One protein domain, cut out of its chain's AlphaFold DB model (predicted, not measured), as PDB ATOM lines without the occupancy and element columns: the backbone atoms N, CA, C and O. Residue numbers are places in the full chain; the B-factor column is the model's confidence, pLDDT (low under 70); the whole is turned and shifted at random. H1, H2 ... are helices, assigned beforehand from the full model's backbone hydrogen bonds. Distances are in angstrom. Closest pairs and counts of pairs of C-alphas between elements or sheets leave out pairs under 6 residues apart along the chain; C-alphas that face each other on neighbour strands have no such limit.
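AT A GLANCE: This is residues 172 to 268 of the 275 residues of an uncharacterized protein of Brevibacillus reuszeri (UniProt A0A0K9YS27). H3 is the core of a small helical body: H1 and H2 pack on opposite sides of it, H2 crossing it almost at a right angle, and H4 folds back along it as the second half of a helical hairpin. The far end of H4 and the last residues, 263 to 268, stick out. The printed part has 97 residues with four named helices, H1 to H4 in chain order, and no named strand; its class is all helix. It is compact, with a radius of gyration of the C-alphas of 12.6 A, and spans 40 by 28 by 26 A.

IN THESE COORDINATES: After residues 172 to 180 comes H1, residues 181 to 188, starting at C-alpha 181 (-24.935, 57.017, 30.827). H2, residues 197 to 213, is 24.2 A long. H3, residues 222 to 239, is 25.9 A long and starts at C-alpha 222 (-27.085, 38.246, 27.110). H4, residues 245 to 266, is the longest at 31.8 A and ends at C-alpha 266 (-15.369, 33.184, 31.227).

HOW THE PARTS SIT: H3 is the hub. Its residues 226 to 233 alone touch H1, closest at the C-alphas of Ala 188 and Leu 230, 4.8 A; the tilt is steep, 51 degrees, opposite ways. H2 touches H3 with residues 200 to 207 alone, about perpendicular at 77 degrees; the closest C-alphas, of Ser 204 and Phe 228, are 4.4 A apart. H3 and H4 form a helical hairpin at a shallow tilt of 31 degrees, opposite ways; residues 222 to 229 and 251 to 261 alone touch, closest at the C-alphas of Leu 225 and Val 254, 6.0 A. H1 and H2 are apart. In H1, H2, H3 and H4 every O i to N i+4 pair is within hydrogen-bond range.

THE WHOLE: The two farthest C-alphas, of Gly 240 and Arg 268, are 40.8 A apart. The printed part has no cut and no long link; H3 to H4 is tight. Residues 179 to 180, 236 and 238 to 242 have pLDDT under 70.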
ATOM      1  N   ASP A 172     -13.400  43.211  30.801       90.06
ATOM      2  CA  ASP A 172     -12.628  44.398  30.389       90.06
ATOM      3  C   ASP A 172     -13.366  45.288  29.366       90.06
ATOM      4  O   ASP A 172     -13.061  46.476  29.244       90.06
ATOM      5  N   ASP A 173     -14.335  44.735  28.629       89.44
ATOM      6  CA  ASP A 173     -15.163  45.485  27.674       89.44
ATOM      7  C   ASP A 173     -16.350  46.200  28.361       89.44
ATOM      8  O   ASP A 173     -17.025  47.027  27.743       89.44
ATOM      9  N   LEU A 174     -16.639  45.877  29.629       88.62
ATOM     10  CA  LEU A 174     -17.770  46.437  30.364       88.62
ATOM     11  C   LEU A 174     -17.406  47.795  30.995       88.62
ATOM     12  O   LEU A 174     -16.354  47.932  31.621       88.62
ATOM     13  N   PRO A 175     -18.305  48.798  30.951       81.44
ATOM     14  CA  PRO A 175     -18.188  49.991  31.783       81.44
ATOM     15  C   PRO A 175     -18.024  49.631  33.268       81.44
ATOM     16  O   PRO A 175     -18.531  48.603  33.720       81.44
ATOM     17  N   GLY A 176     -17.385  50.490  34.068       74.31
ATOM     18  CA  GLY A 176     -17.297  50.285  35.524       74.31
ATOM     19  C   GLY A 176     -18.671  50.221  36.212       74.31
ATOM     20  O   GLY A 176     -19.658  50.708  35.667       74.31
ATOM     21  N   GLU A 177     -18.746  49.646  37.418       75.75
ATOM     22  CA  GLU A 177     -20.003  49.461  38.183       75.75
ATOM     23  C   GLU A 177     -20.834  50.753  38.297       75.75
ATOM     24  O   GLU A 177     -22.040  50.749  38.088       75.75
ATOM     25  N   MET A 178     -20.169  51.884  38.546       72.19
ATOM     26  CA  MET A 178     -20.787  53.209  38.692       72.19
ATOM     27  C   MET A 178     -20.659  54.075  37.420       72.19
ATOM     28  O   MET A 178     -20.531  55.300  37.509       72.19
ATOM     29  N   ALA A 179     -20.600  53.461  36.235       64.00
ATOM     30  CA  ALA A 179     -20.442  54.178  34.970       64.00
ATOM     31  C   ALA A 179     -21.649  55.074  34.650       64.00
ATOM     32  O   ALA A 179     -22.800  54.672  34.770       64.00
ATOM     33  N   GLY A 180     -21.385  56.301  34.193       61.75
ATOM     34  CA  GLY A 180     -22.441  57.209  33.748       61.75
ATOM     35  C   GLY A 180     -23.002  56.832  32.375       61.75
ATOM     36  O   GLY A 180     -22.324  56.182  31.579       61.75
ATOM     37  N   TRP A 181     -24.207  57.328  32.066       79.69
ATOM     38  CA  TRP A 181     -24.935  57.017  30.827       79.69
ATOM     39  C   TRP A 181     -24.089  57.133  29.553       79.69
ATOM     40  O   TRP A 181     -24.147  56.233  28.737       79.69
ATOM     41  N   GLY A 182     -23.227  58.146  29.402       73.38
ATOM     42  CA  GLY A 182     -22.361  58.266  28.216       73.38
ATOM     43  C   GLY A 182     -21.424  57.067  27.984       73.38
ATOM     44  O   GLY A 182     -21.254  56.636  26.851       73.38
ATOM     45  N   SER A 183     -20.871  56.473  29.047       70.12
ATOM     46  CA  SER A 183     -20.054  55.252  28.944       70.12
ATOM     47  C   SER A 183     -20.906  54.008  28.687       70.12
ATOM     48  O   SER A 183     -20.457  53.092  28.007       70.12
ATOM     49  N   ILE A 184     -22.140  53.983  29.200       80.19
ATOM     50  CA  ILE A 184     -23.106  52.911  28.926       80.19
ATOM     51  C   ILE A 184     -23.613  53.002  27.481       80.19
ATOM     52  O   ILE A 184     -23.722  51.972  26.839       80.19
ATOM     53  N   VAL A 185     -23.812  54.202  26.928       80.69
ATOM     54  CA  VAL A 185     -24.070  54.463  25.499       80.69
ATOM     55  C   VAL A 185     -22.903  53.974  24.652       80.69
ATOM     56  O   VAL A 185     -23.114  53.208  23.720       80.69
ATOM     57  N   THR A 186     -21.664  54.319  25.026       79.69
ATOM     58  CA  THR A 186     -20.465  53.815  24.332       79.69
ATOM     59  C   THR A 186     -20.426  52.291  24.290       79.69
ATOM     60  O   THR A 186     -20.022  51.725  23.280       79.69
ATOM     61  N   PHE A 187     -20.876  51.634  25.363       88.12
ATOM     62  CA  PHE A 187     -21.005  50.183  25.444       88.12
ATOM     63  C   PHE A 187     -22.226  49.628  24.683       88.12
ATOM     64  O   PHE A 187     -22.112  48.607  24.009       88.12
ATOM     65  N   ALA A 188     -23.381  50.290  24.727       90.94
ATOM     66  CA  ALA A 188     -24.593  49.903  24.006       90.94
ATOM     67  C   ALA A 188     -24.369  49.922  22.488       90.94
ATOM     68  O   ALA A 188     -24.717  48.971  21.792       90.94
ATOM     69  N   MET A 189     -23.668  50.947  21.997       85.12
ATOM     70  CA  MET A 189     -23.247  51.095  20.601       85.12
ATOM     71  C   MET A 189     -22.147  50.105  20.169       85.12
ATOM     72  O   MET A 189     -21.656  50.207  19.052       85.12
ATOM     73  N   THR A 190     -21.752  49.149  21.023       88.88
ATOM     74  CA  THR A 190     -20.918  47.994  20.629       88.88
ATOM     75  C   THR A 190     -21.743  46.778  20.197       88.88
ATOM     76  O   THR A 190     -21.176  45.730  19.882       88.88
ATOM     77  N   PHE A 191     -23.073  46.842  20.272       90.88
ATOM     78  CA  PHE A 191     -23.946  45.707  19.992       90.88
ATOM     79  C   PHE A 191     -24.452  45.729  18.543       90.88
ATOM     80  O   PHE A 191     -25.240  46.598  18.186       90.88
ATOM     81  N   ASP A 192     -24.021  44.747  17.743       83.56
ATOM     82  CA  ASP A 192     -24.324  44.621  16.300       83.56
ATOM     83  C   ASP A 192     -24.794  43.197  15.905       83.56
ATOM     84  O   ASP A 192     -24.785  42.806  14.744       83.56
ATOM     85  N   GLU A 193     -25.210  42.364  16.867       82.31
ATOM     86  CA  GLU A 193     -25.640  40.975  16.602       82.31
ATOM     87  C   GLU A 193     -27.129  40.848  16.224       82.31
ATOM     88  O   GLU A 193     -27.750  39.828  16.522       82.31
ATOM     89  N   PHE A 194     -27.733  41.872  15.614       81.88
ATOM     90  CA  PHE A 194     -29.172  41.909  15.336       81.88
ATOM     91  C   PHE A 194     -29.497  41.963  13.839       81.88
ATOM     92  O   PHE A 194     -28.989  42.806  13.103       81.88
ATOM     93  N   ASP A 195     -30.416  41.101  13.394       75.44
ATOM     94  CA  ASP A 195     -30.886  41.096  12.001       75.44
ATOM     95  C   ASP A 195     -31.921  42.211  11.738       75.44
ATOM     96  O   ASP A 195     -32.141  42.618  10.591       75.44
ATOM     97  N   SER A 196     -32.591  42.722  12.783       85.00
ATOM     98  CA  SER A 196     -33.574  43.806  12.661       85.00
ATOM     99  C   SER A 196     -33.799  44.601  13.953       85.00
ATOM    100  O   SER A 196     -33.728  44.066  15.056       85.00
ATOM    101  N   PHE A 197     -34.183  45.876  13.818       84.06
ATOM    102  CA  PHE A 197     -34.629  46.693  14.958       84.06
ATOM    103  C   PHE A 197     -35.961  46.227  15.567       84.06
ATOM    104  O   PHE A 197     -36.251  46.576  16.705       84.06
ATOM    105  N   GLU A 198     -36.771  45.460  14.830       87.50
ATOM    106  CA  GLU A 198     -38.014  44.872  15.344       87.50
ATOM    107  C   GLU A 198     -37.695  43.818  16.415       87.50
ATOM    108  O   GLU A 198     -38.261  43.857  17.502       87.50
ATOM    109  N   GLU A 199     -36.684  42.978  16.179       89.62
ATOM    110  CA  GLU A 199     -36.185  41.999  17.154       89.62
ATOM    111  C   GLU A 199     -35.594  42.667  18.410       89.62
ATOM    112  O   GLU A 199     -35.866  42.235  19.533       89.62
ATOM    113  N   CYS A 200     -34.837  43.762  18.244       88.94
ATOM    114  CA  CYS A 200     -34.335  44.546  19.377       88.94
ATOM    115  C   CYS A 200     -35.462  45.224  20.168       88.94
ATOM    116  O   CYS A 200     -35.395  45.276  21.395       88.94
ATOM    117  N   PHE A 201     -36.502  45.716  19.490       89.50
ATOM    118  CA  PHE A 201     -37.678  46.291  20.141       89.50
ATOM    119  C   PHE A 201     -38.434  45.227  20.951       89.50
ATOM    120  O   PHE A 201     -38.699  45.438  22.133       89.50
ATOM    121  N   GLU A 202     -38.688  44.047  20.373       92.94
ATOM    122  CA  GLU A 202     -39.301  42.930  21.102       92.94
ATOM    123  C   GLU A 202     -38.452  42.465  22.298       92.94
ATOM    124  O   GLU A 202     -39.005  42.032  23.310       92.94
ATOM    125  N   ALA A 203     -37.120  42.526  22.208       92.88
ATOM    126  CA  ALA A 203     -36.240  42.247  23.342       92.88
ATOM    127  C   ALA A 203     -36.326  43.317  24.431       92.88
ATOM    128  O   ALA A 203     -36.397  42.971  25.609       92.88
ATOM    129  N   SER A 204     -36.390  44.593  24.045       92.31
ATOM    130  CA  SER A 204     -36.602  45.703  24.975       92.31
ATOM    131  C   SER A 204     -37.909  45.519  25.755       92.31
ATOM    132  O   SER A 204     -37.887  45.488  26.986       92.31
ATOM    133  N   ASP A 205     -39.014  45.249  25.048       92.94
ATOM    134  CA  ASP A 205     -40.325  44.931  25.634       92.94
ATOM    135  C   ASP A 205     -40.253  43.734  26.607       92.94
ATOM    136  O   ASP A 205     -40.888  43.752  27.665       92.94
ATOM    137  N   ARG A 206     -39.473  42.687  26.285       95.00
ATOM    138  CA  ARG A 206     -39.264  41.527  27.177       95.00
ATOM    139  C   ARG A 206     -38.526  41.907  28.462       95.00
ATOM    140  O   ARG A 206     -38.918  41.424  29.526       95.00
ATOM    141  N   ILE A 207     -37.480  42.732  28.380       97.50
ATOM    142  CA  ILE A 207     -36.718  43.194  29.554       97.50
ATOM    143  C   ILE A 207     -37.596  44.073  30.454       97.50
ATOM    144  O   ILE A 207     -37.644  43.834  31.663       97.50
ATOM    145  N   GLU A 208     -38.348  45.018  29.884       93.50
ATOM    146  CA  GLU A 208     -39.274  45.869  30.645       93.50
ATOM    147  C   GLU A 208     -40.349  45.042  31.363       93.50
ATOM    148  O   GLU A 208     -40.486  45.135  32.584       93.50
ATOM    149  N   GLN A 209     -41.055  44.162  30.642       94.75
ATOM    150  CA  GLN A 209     -42.108  43.314  31.218       94.75
ATOM    151  C   GLN A 209     -41.580  42.376  32.310       94.75
ATOM    152  O   GLN A 209     -42.271  42.124  33.300       94.75
ATOM    153  N   LYS A 210     -40.360  41.849  32.150       94.25
ATOM    154  CA  LYS A 210     -39.719  40.995  33.157       94.25
ATOM    155  C   LYS A 210     -39.363  41.796  34.413       94.25
ATOM    156  O   LYS A 210     -39.676  41.357  35.521       94.25
ATOM    157  N   ASN A 211     -38.792  42.990  34.244       93.44
ATOM    158  CA  ASN A 211     -38.490  43.885  35.357       93.44
ATOM    159  C   ASN A 211     -39.755  44.317  36.123       93.44
ATOM    160  O   ASN A 211     -39.768  44.287  37.351       93.44
ATOM    161  N   GLU A 212     -40.842  44.655  35.420       92.56
ATOM    162  CA  GLU A 212     -42.129  44.986  36.052       92.56
ATOM    163  C   GLU A 212     -42.757  43.804  36.814       92.56
ATOM    164  O   GLU A 212     -43.464  44.016  37.804       92.56
ATOM    165  N   ALA A 213     -42.527  42.567  36.361       93.00
ATOM    166  CA  ALA A 213     -43.134  41.371  36.942       93.00
ATOM    167  C   ALA A 213     -42.454  40.904  38.241       93.00
ATOM    168  O   ALA A 213     -43.153  40.574  39.205       93.00
ATOM    169  N   ASP A 214     -41.119  40.837  38.265       90.31
ATOM    170  CA  ASP A 214     -40.360  40.339  39.424       90.31
ATOM    171  C   ASP A 214     -38.984  40.990  39.662       90.31
ATOM    172  O   ASP A 214     -38.406  40.773  40.729       90.31
ATOM    173  N   GLY A 215     -38.485  41.819  38.738       87.56
ATOM    174  CA  GLY A 215     -37.192  42.505  38.871       87.56
ATOM    175  C   GLY A 215     -35.961  41.600  38.719       87.56
ATOM    176  O   GLY A 215     -34.847  42.052  38.973       87.56
ATOM    177  N   ASP A 216     -36.127  40.330  38.330       91.75
ATOM    178  CA  ASP A 216     -35.029  39.359  38.249       91.75
ATOM    179  C   ASP A 216     -34.600  39.092  36.798       91.75
ATOM    180  O   ASP A 216     -35.112  38.207  36.112       91.75
ATOM    181  N   LEU A 217     -33.606  39.839  36.322       95.88
ATOM    182  CA  LEU A 217     -33.088  39.718  34.954       95.88
ATOM    183  C   LEU A 217     -32.099  38.547  34.757       95.88
ATOM    184  O   LEU A 217     -31.519  38.397  33.675       95.88
ATOM    185  N   THR A 218     -31.887  37.686  35.763       90.88
ATOM    186  CA  THR A 218     -30.879  36.610  35.681       90.88
ATOM    187  C   THR A 218     -31.195  35.548  34.624       90.88
ATOM    188  O   THR A 218     -30.261  35.012  34.025       90.88
ATOM    189  N   ASP A 219     -32.470  35.308  34.304       91.38
ATOM    190  CA  ASP A 219     -32.906  34.356  33.267       91.38
ATOM    191  C   ASP A 219     -32.913  34.935  31.832       91.38
ATOM    192  O   ASP A 219     -33.009  34.176  30.866       91.38
ATOM    193  N   CYS A 220     -32.782  36.256  31.653       96.19
ATOM    194  CA  CYS A 220     -32.751  36.894  30.328       96.19
ATOM    195  C   CYS A 220     -31.517  36.459  29.513       96.19
ATOM    196  O   CYS A 220     -30.484  36.093  30.086       96.19
ATOM    197  N   SER A 221     -31.558  36.498  28.177       96.38
ATOM    198  CA  SER A 221     -30.343  36.216  27.398       96.38
ATOM    199  C   SER A 221     -29.378  37.411  27.422       96.38
ATOM    200  O   SER A 221     -29.790  38.556  27.597       96.38
ATOM    201  N   LEU A 222     -28.073  37.163  27.241       96.56
ATOM    202  CA  LEU A 222     -27.085  38.246  27.110       96.56
ATOM    203  C   LEU A 222     -27.378  39.132  25.881       96.56
ATOM    204  O   LEU A 222     -27.127  40.334  25.913       96.56
ATOM    205  N   TRP A 223     -27.963  38.534  24.841       96.75
ATOM    206  CA  TRP A 223     -28.418  39.222  23.638       96.75
ATOM    207  C   TRP A 223     -29.582  40.176  23.946       96.75
ATOM    208  O   TRP A 223     -29.476  41.358  23.638       96.75
ATOM    209  N   ASP A 224     -30.634  39.715  24.643       97.62
ATOM    210  CA  ASP A 224     -31.788  40.561  25.012       97.62
ATOM    211  C   ASP A 224     -31.356  41.773  25.854       97.62
ATOM    212  O   ASP A 224     -31.822  42.890  25.637       97.62
ATOM    213  N   LEU A 225     -30.438  41.556  26.802       98.00
ATOM    214  CA  LEU A 225     -29.926  42.604  27.688       98.00
ATOM    215  C   LEU A 225     -29.148  43.686  26.921       98.00
ATOM    216  O   LEU A 225     -29.305  44.872  27.204       98.00
ATOM    217  N   ARG A 226     -28.335  43.306  25.927       97.19
ATOM    218  CA  ARG A 226     -27.604  44.275  25.090       97.19
ATOM    219  C   ARG A 226     -28.502  44.940  24.048       97.19
ATOM    220  O   ARG A 226     -28.344  46.135  23.810       97.19
ATOM    221  N   ALA A 227     -29.484  44.217  23.512       96.12
ATOM    222  CA  ALA A 227     -30.517  44.776  22.648       96.12
ATOM    223  C   ALA A 227     -31.332  45.864  23.368       96.12
ATOM    224  O   ALA A 227     -31.523  46.939  22.805       96.12
ATOM    225  N   PHE A 228     -31.727  45.641  24.627       97.31
ATOM    226  CA  PHE A 228     -32.368  46.665  25.462       97.31
ATOM    227  C   PHE A 228     -31.493  47.922  25.612       97.31
ATOM    228  O   PHE A 228     -31.969  49.030  25.375       97.31
ATOM    229  N   LEU A 229     -30.200  47.776  25.940       96.31
ATOM    230  CA  LEU A 229     -29.301  48.932  26.080       96.31
ATOM    231  C   LEU A 229     -29.161  49.730  24.774       96.31
ATOM    232  O   LEU A 229     -29.152  50.961  24.815       96.31
ATOM    233  N   LEU A 230     -29.086  49.048  23.625       93.44
ATOM    234  CA  LEU A 230     -29.080  49.693  22.310       93.44
ATOM    235  C   LEU A 230     -30.407  50.420  22.030       93.44
ATOM    236  O   LEU A 230     -30.401  51.527  21.496       93.44
ATOM    237  N   MET A 231     -31.549  49.837  22.401       92.44
ATOM    238  CA  MET A 231     -32.849  50.488  22.218       92.44
ATOM    239  C   MET A 231     -33.020  51.719  23.112       92.44
ATOM    240  O   MET A 231     -33.552  52.724  22.635       92.44
ATOM    241  N   GLU A 232     -32.510  51.704  24.347       89.88
ATOM    242  CA  GLU A 232     -32.507  52.896  25.200       89.88
ATOM    243  C   GLU A 232     -31.525  53.970  24.725       89.88
ATOM    244  O   GLU A 232     -31.873  55.150  24.760       89.88
ATOM    245  N   GLU A 233     -30.351  53.596  24.199       88.44
ATOM    246  CA  GLU A 233     -29.442  54.532  23.519       88.44
ATOM    247  C   GLU A 233     -30.174  55.255  22.386       88.44
ATOM    248  O   GLU A 233     -30.377  56.472  22.455       88.44
ATOM    249  N   ARG A 234     -30.674  54.497  21.404       82.12
ATOM    250  CA  ARG A 234     -31.348  55.052  20.224       82.12
ATOM    251  C   ARG A 234     -32.620  55.806  20.588       82.12
ATOM    252  O   ARG A 234     -32.923  56.833  19.981       82.12
ATOM    253  N   GLY A 235     -33.369  55.318  21.574       73.25
ATOM    254  CA  GLY A 235     -34.562  55.971  22.100       73.25
ATOM    255  C   GLY A 235     -34.233  57.336  22.699       73.25
ATOM    256  O   GLY A 235     -34.890  58.325  22.375       73.25
ATOM    257  N   CYS A 236     -33.194  57.421  23.526       68.38
ATOM    258  CA  CYS A 236     -32.705  58.675  24.094       68.38
ATOM    259  C   CYS A 236     -32.133  59.622  23.036       68.38
ATOM    260  O   CYS A 236     -32.519  60.792  23.017       68.38
ATOM    261  N   HIS A 237     -31.313  59.118  22.113       72.06
ATOM    262  CA  HIS A 237     -30.773  59.879  20.987       72.06
ATOM    263  C   HIS A 237     -31.895  60.489  20.127       72.06
ATOM    264  O   HIS A 237     -31.949  61.705  19.955       72.06
ATOM    265  N   HIS A 238     -32.880  59.693  19.695       60.91
ATOM    266  CA  HIS A 238     -34.026  60.185  18.916       60.91
ATOM    267  C   HIS A 238     -34.942  61.160  19.680       60.91
ATOM    268  O   HIS A 238     -35.623  61.970  19.045       60.91
ATOM    269  N   ARG A 239     -34.981  61.099  21.018       67.94
ATOM    270  CA  ARG A 239     -35.702  62.066  21.869       67.94
ATOM    271  C   ARG A 239     -34.888  63.340  22.148       67.94
ATOM    272  O   ARG A 239     -35.485  64.367  22.454       67.94
ATOM    273  N   GLY A 240     -33.559  63.288  22.033       59.00
ATOM    274  CA  GLY A 240     -32.643  64.342  22.486       59.00
ATOM    275  C   GLY A 240     -32.515  64.440  24.015       59.00
ATOM    276  O   GLY A 240     -32.055  65.460  24.525       59.00
ATOM    277  N   ASP A 241     -32.928  63.394  24.738       63.88
ATOM    278  CA  ASP A 241     -33.098  63.363  26.196       63.88
ATOM    279  C   ASP A 241     -32.256  62.253  26.851       63.88
ATOM    280  O   ASP A 241     -31.845  61.289  26.212       63.88
ATOM    281  N   TRP A 242     -32.037  62.357  28.163       66.19
ATOM    282  CA  TRP A 242     -31.379  61.322  28.975       66.19
ATOM    283  C   TRP A 242     -32.425  60.354  29.557       66.19
ATOM    284  O   TRP A 242     -33.578  60.763  29.737       66.19
ATOM    285  N   PRO A 243     -32.065  59.100  29.903       70.38
ATOM    286  CA  PRO A 243     -33.006  58.181  30.529       70.38
ATOM    287  C   PRO A 243     -33.532  58.746  31.854       70.38
ATOM    288  O   PRO A 243     -32.814  59.406  32.613       70.38
ATOM    289  N   THR A 244     -34.811  58.501  32.149       75.31
ATOM    290  CA  THR A 244     -35.417  58.949  33.416       75.31
ATOM    291  C   THR A 244     -34.761  58.247  34.614       75.31
ATOM    292  O   THR A 244     -34.192  57.174  34.436       75.31
ATOM    293  N   PRO A 245     -34.870  58.753  35.859       74.44
ATOM    294  CA  PRO A 245     -34.293  58.068  37.023       74.44
ATOM    295  C   PRO A 245     -34.771  56.619  37.213       74.44
ATOM    296  O   PRO A 245     -34.009  55.797  37.707       74.44
ATOM    297  N   ALA A 246     -36.004  56.299  36.801       76.88
ATOM    298  CA  ALA A 246     -36.526  54.932  36.826       76.88
ATOM    299  C   ALA A 246     -35.908  54.058  35.720       76.88
ATOM    300  O   ALA A 246     -35.534  52.920  35.980       76.88
ATOM    301  N   CYS A 247     -35.736  54.605  34.512       81.50
ATOM    302  CA  CYS A 247     -35.066  53.901  33.419       81.50
ATOM    303  C   CYS A 247     -33.560  53.716  33.690       81.50
ATOM    304  O   CYS A 247     -33.041  52.627  33.495       81.50
ATOM    305  N   MET A 248     -32.870  54.721  34.245       83.44
ATOM    306  CA  MET A 248     -31.470  54.585  34.676       83.44
ATOM    307  C   MET A 248     -31.282  53.465  35.704       83.44
ATOM    308  O   MET A 248     -30.249  52.808  35.664       83.44
ATOM    309  N   GLN A 249     -32.248  53.235  36.604       83.56
ATOM    310  CA  GLN A 249     -32.184  52.099  37.526       83.56
ATOM    311  C   GLN A 249     -32.230  50.772  36.758       83.56
ATOM    312  O   GLN A 249     -31.305  49.981  36.898       83.56
ATOM    313  N   LEU A 250     -33.210  50.595  35.864       90.88
ATOM    314  CA  LEU A 250     -33.300  49.410  35.000       90.88
ATOM    315  C   LEU A 250     -32.037  49.216  34.137       90.88
ATOM    316  O   LEU A 250     -31.562  48.098  33.984       90.88
ATOM    317  N   ILE A 251     -31.446  50.292  33.618       92.12
ATOM    318  CA  ILE A 251     -30.179  50.247  32.874       92.12
ATOM    319  C   ILE A 251     -29.030  49.708  33.748       92.12
ATOM    320  O   ILE A 251     -28.224  48.922  33.252       92.12
ATOM    321  N   TYR A 252     -28.952  50.073  35.034       88.94
ATOM    322  CA  TYR A 252     -27.974  49.478  35.955       88.94
ATOM    323  C   TYR A 252     -28.289  48.008  36.256       88.94
ATOM    324  O   TYR A 252     -27.389  47.176  36.168       88.94
ATOM    325  N   ASP A 253     -29.555  47.673  36.510       92.69
ATOM    326  CA  ASP A 253     -29.989  46.295  36.777       92.69
ATOM    327  C   ASP A 253     -29.675  45.367  35.572       92.69
ATOM    328  O   ASP A 253     -29.241  44.223  35.735       92.69
ATOM    329  N   VAL A 254     -29.800  45.889  34.343       97.06
ATOM    330  CA  VAL A 254     -29.377  45.239  33.089       97.06
ATOM    331  C   VAL A 254     -27.853  45.119  32.987       97.06
ATOM    332  O   VAL A 254     -27.354  44.054  32.624       97.06
ATOM    333  N   MET A 255     -27.098  46.176  33.308       96.56
ATOM    334  CA  MET A 255     -25.628  46.142  33.295       96.56
ATOM    335  C   MET A 255     -25.063  45.097  34.266       96.56
ATOM    336  O   MET A 255     -24.115  44.392  33.913       96.56
ATOM    337  N   ASP A 256     -25.652  44.952  35.450       94.56
ATOM    338  CA  ASP A 256     -25.234  43.947  36.428       94.56
ATOM    339  C   ASP A 256     -25.612  42.528  35.969       94.56
ATOM    340  O   ASP A 256     -24.784  41.617  36.019       94.56
ATOM    341  N   ALA A 257     -26.795  42.338  35.369       96.69
ATOM    342  CA  ALA A 257     -27.157  41.068  34.733       96.69
ATOM    343  C   ALA A 257     -26.223  40.682  33.560       96.69
ATOM    344  O   ALA A 257     -26.007  39.491  33.306       96.69
ATOM    345  N   ILE A 258     -25.645  41.665  32.857       97.12
ATOM    346  CA  ILE A 258     -24.611  41.456  31.830       97.12
ATOM    347  C   ILE A 258     -23.288  41.000  32.464       97.12
ATOM    348  O   ILE A 258     -22.735  39.994  32.006       97.12
ATOM    349  N   ARG A 259     -22.800  41.672  33.522       96.00
ATOM    350  CA  ARG A 259     -21.565  41.284  34.248       96.00
ATOM    351  C   ARG A 259     -21.605  39.826  34.675       96.00
ATOM    352  O   ARG A 259     -20.698  39.056  34.354       96.00
ATOM    353  N   GLU A 260     -22.699  39.430  35.313       95.19
ATOM    354  CA  GLU A 260     -22.872  38.089  35.864       95.19
ATOM    355  C   GLU A 260     -22.817  37.014  34.766       95.19
ATOM    356  O   GLU A 260     -22.226  35.948  34.954       95.19
ATOM    357  N   LYS A 261     -23.371  37.302  33.580       95.19
ATOM    358  CA  LYS A 261     -23.327  36.395  32.420       95.19
ATOM    359  C   LYS A 261     -21.935  36.303  31.807       95.19
ATOM    360  O   LYS A 261     -21.500  35.195  31.494       95.19
ATOM    361  N   VAL A 262     -21.247  37.433  31.655       94.94
ATOM    362  CA  VAL A 262     -19.875  37.500  31.126       94.94
ATOM    363  C   VAL A 262     -18.924  36.702  32.017       94.94
ATOM    364  O   VAL A 262     -18.232  35.805  31.533       94.94
ATOM    365  N   LYS A 263     -18.983  36.927  33.330       93.81
ATOM    366  CA  LYS A 263     -18.194  36.204  34.331       93.81
ATOM    367  C   LYS A 263     -18.421  34.691  34.283       93.81
ATOM    368  O   LYS A 263     -17.475  33.916  34.140       93.81
ATOM    369  N   VAL A 264     -19.684  34.253  34.301       91.31
ATOM    370  CA  VAL A 264     -20.043  32.824  34.199       91.31
ATOM    371  C   VAL A 264     -19.617  32.210  32.856       91.31
ATOM    372  O   VAL A 264     -19.307  31.018  32.799       91.31
ATOM    373  N   ALA A 265     -19.590  32.983  31.766       87.31
ATOM    374  CA  ALA A 265     -19.097  32.517  30.472       87.31
ATOM    375  C   ALA A 265     -17.566  32.354  30.456       87.31
ATOM    376  O   ALA A 265     -17.066  31.371  29.900       87.31
ATOM    377  N   GLN A 266     -16.826  33.264  31.096       82.69
ATOM    378  CA  GLN A 266     -15.369  33.184  31.227       82.69
ATOM    379  C   GLN A 266     -14.932  32.006  32.110       82.69
ATOM    380  O   GLN A 266     -14.089  31.218  31.683       82.69
ATOM    381  N   GLU A 267     -15.577  31.793  33.264       85.88
ATOM    382  CA  GLU A 267     -15.326  30.646  34.161       85.88
ATOM    383  C   GLU A 267     -15.547  29.271  33.487       85.88
ATOM    384  O   GLU A 267     -15.092  28.240  33.990       85.88
ATOM    385  N   ARG A 268     -16.245  29.229  32.341       80.00
ATOM    386  CA  ARG A 268     -16.556  28.003  31.584       80.00
ATOM    387  C   ARG A 268     -15.606  27.700  30.421       80.00
ATOM    388  O   ARG A 268     -15.743  26.620  29.842       80.00
TER     389      ARG A 268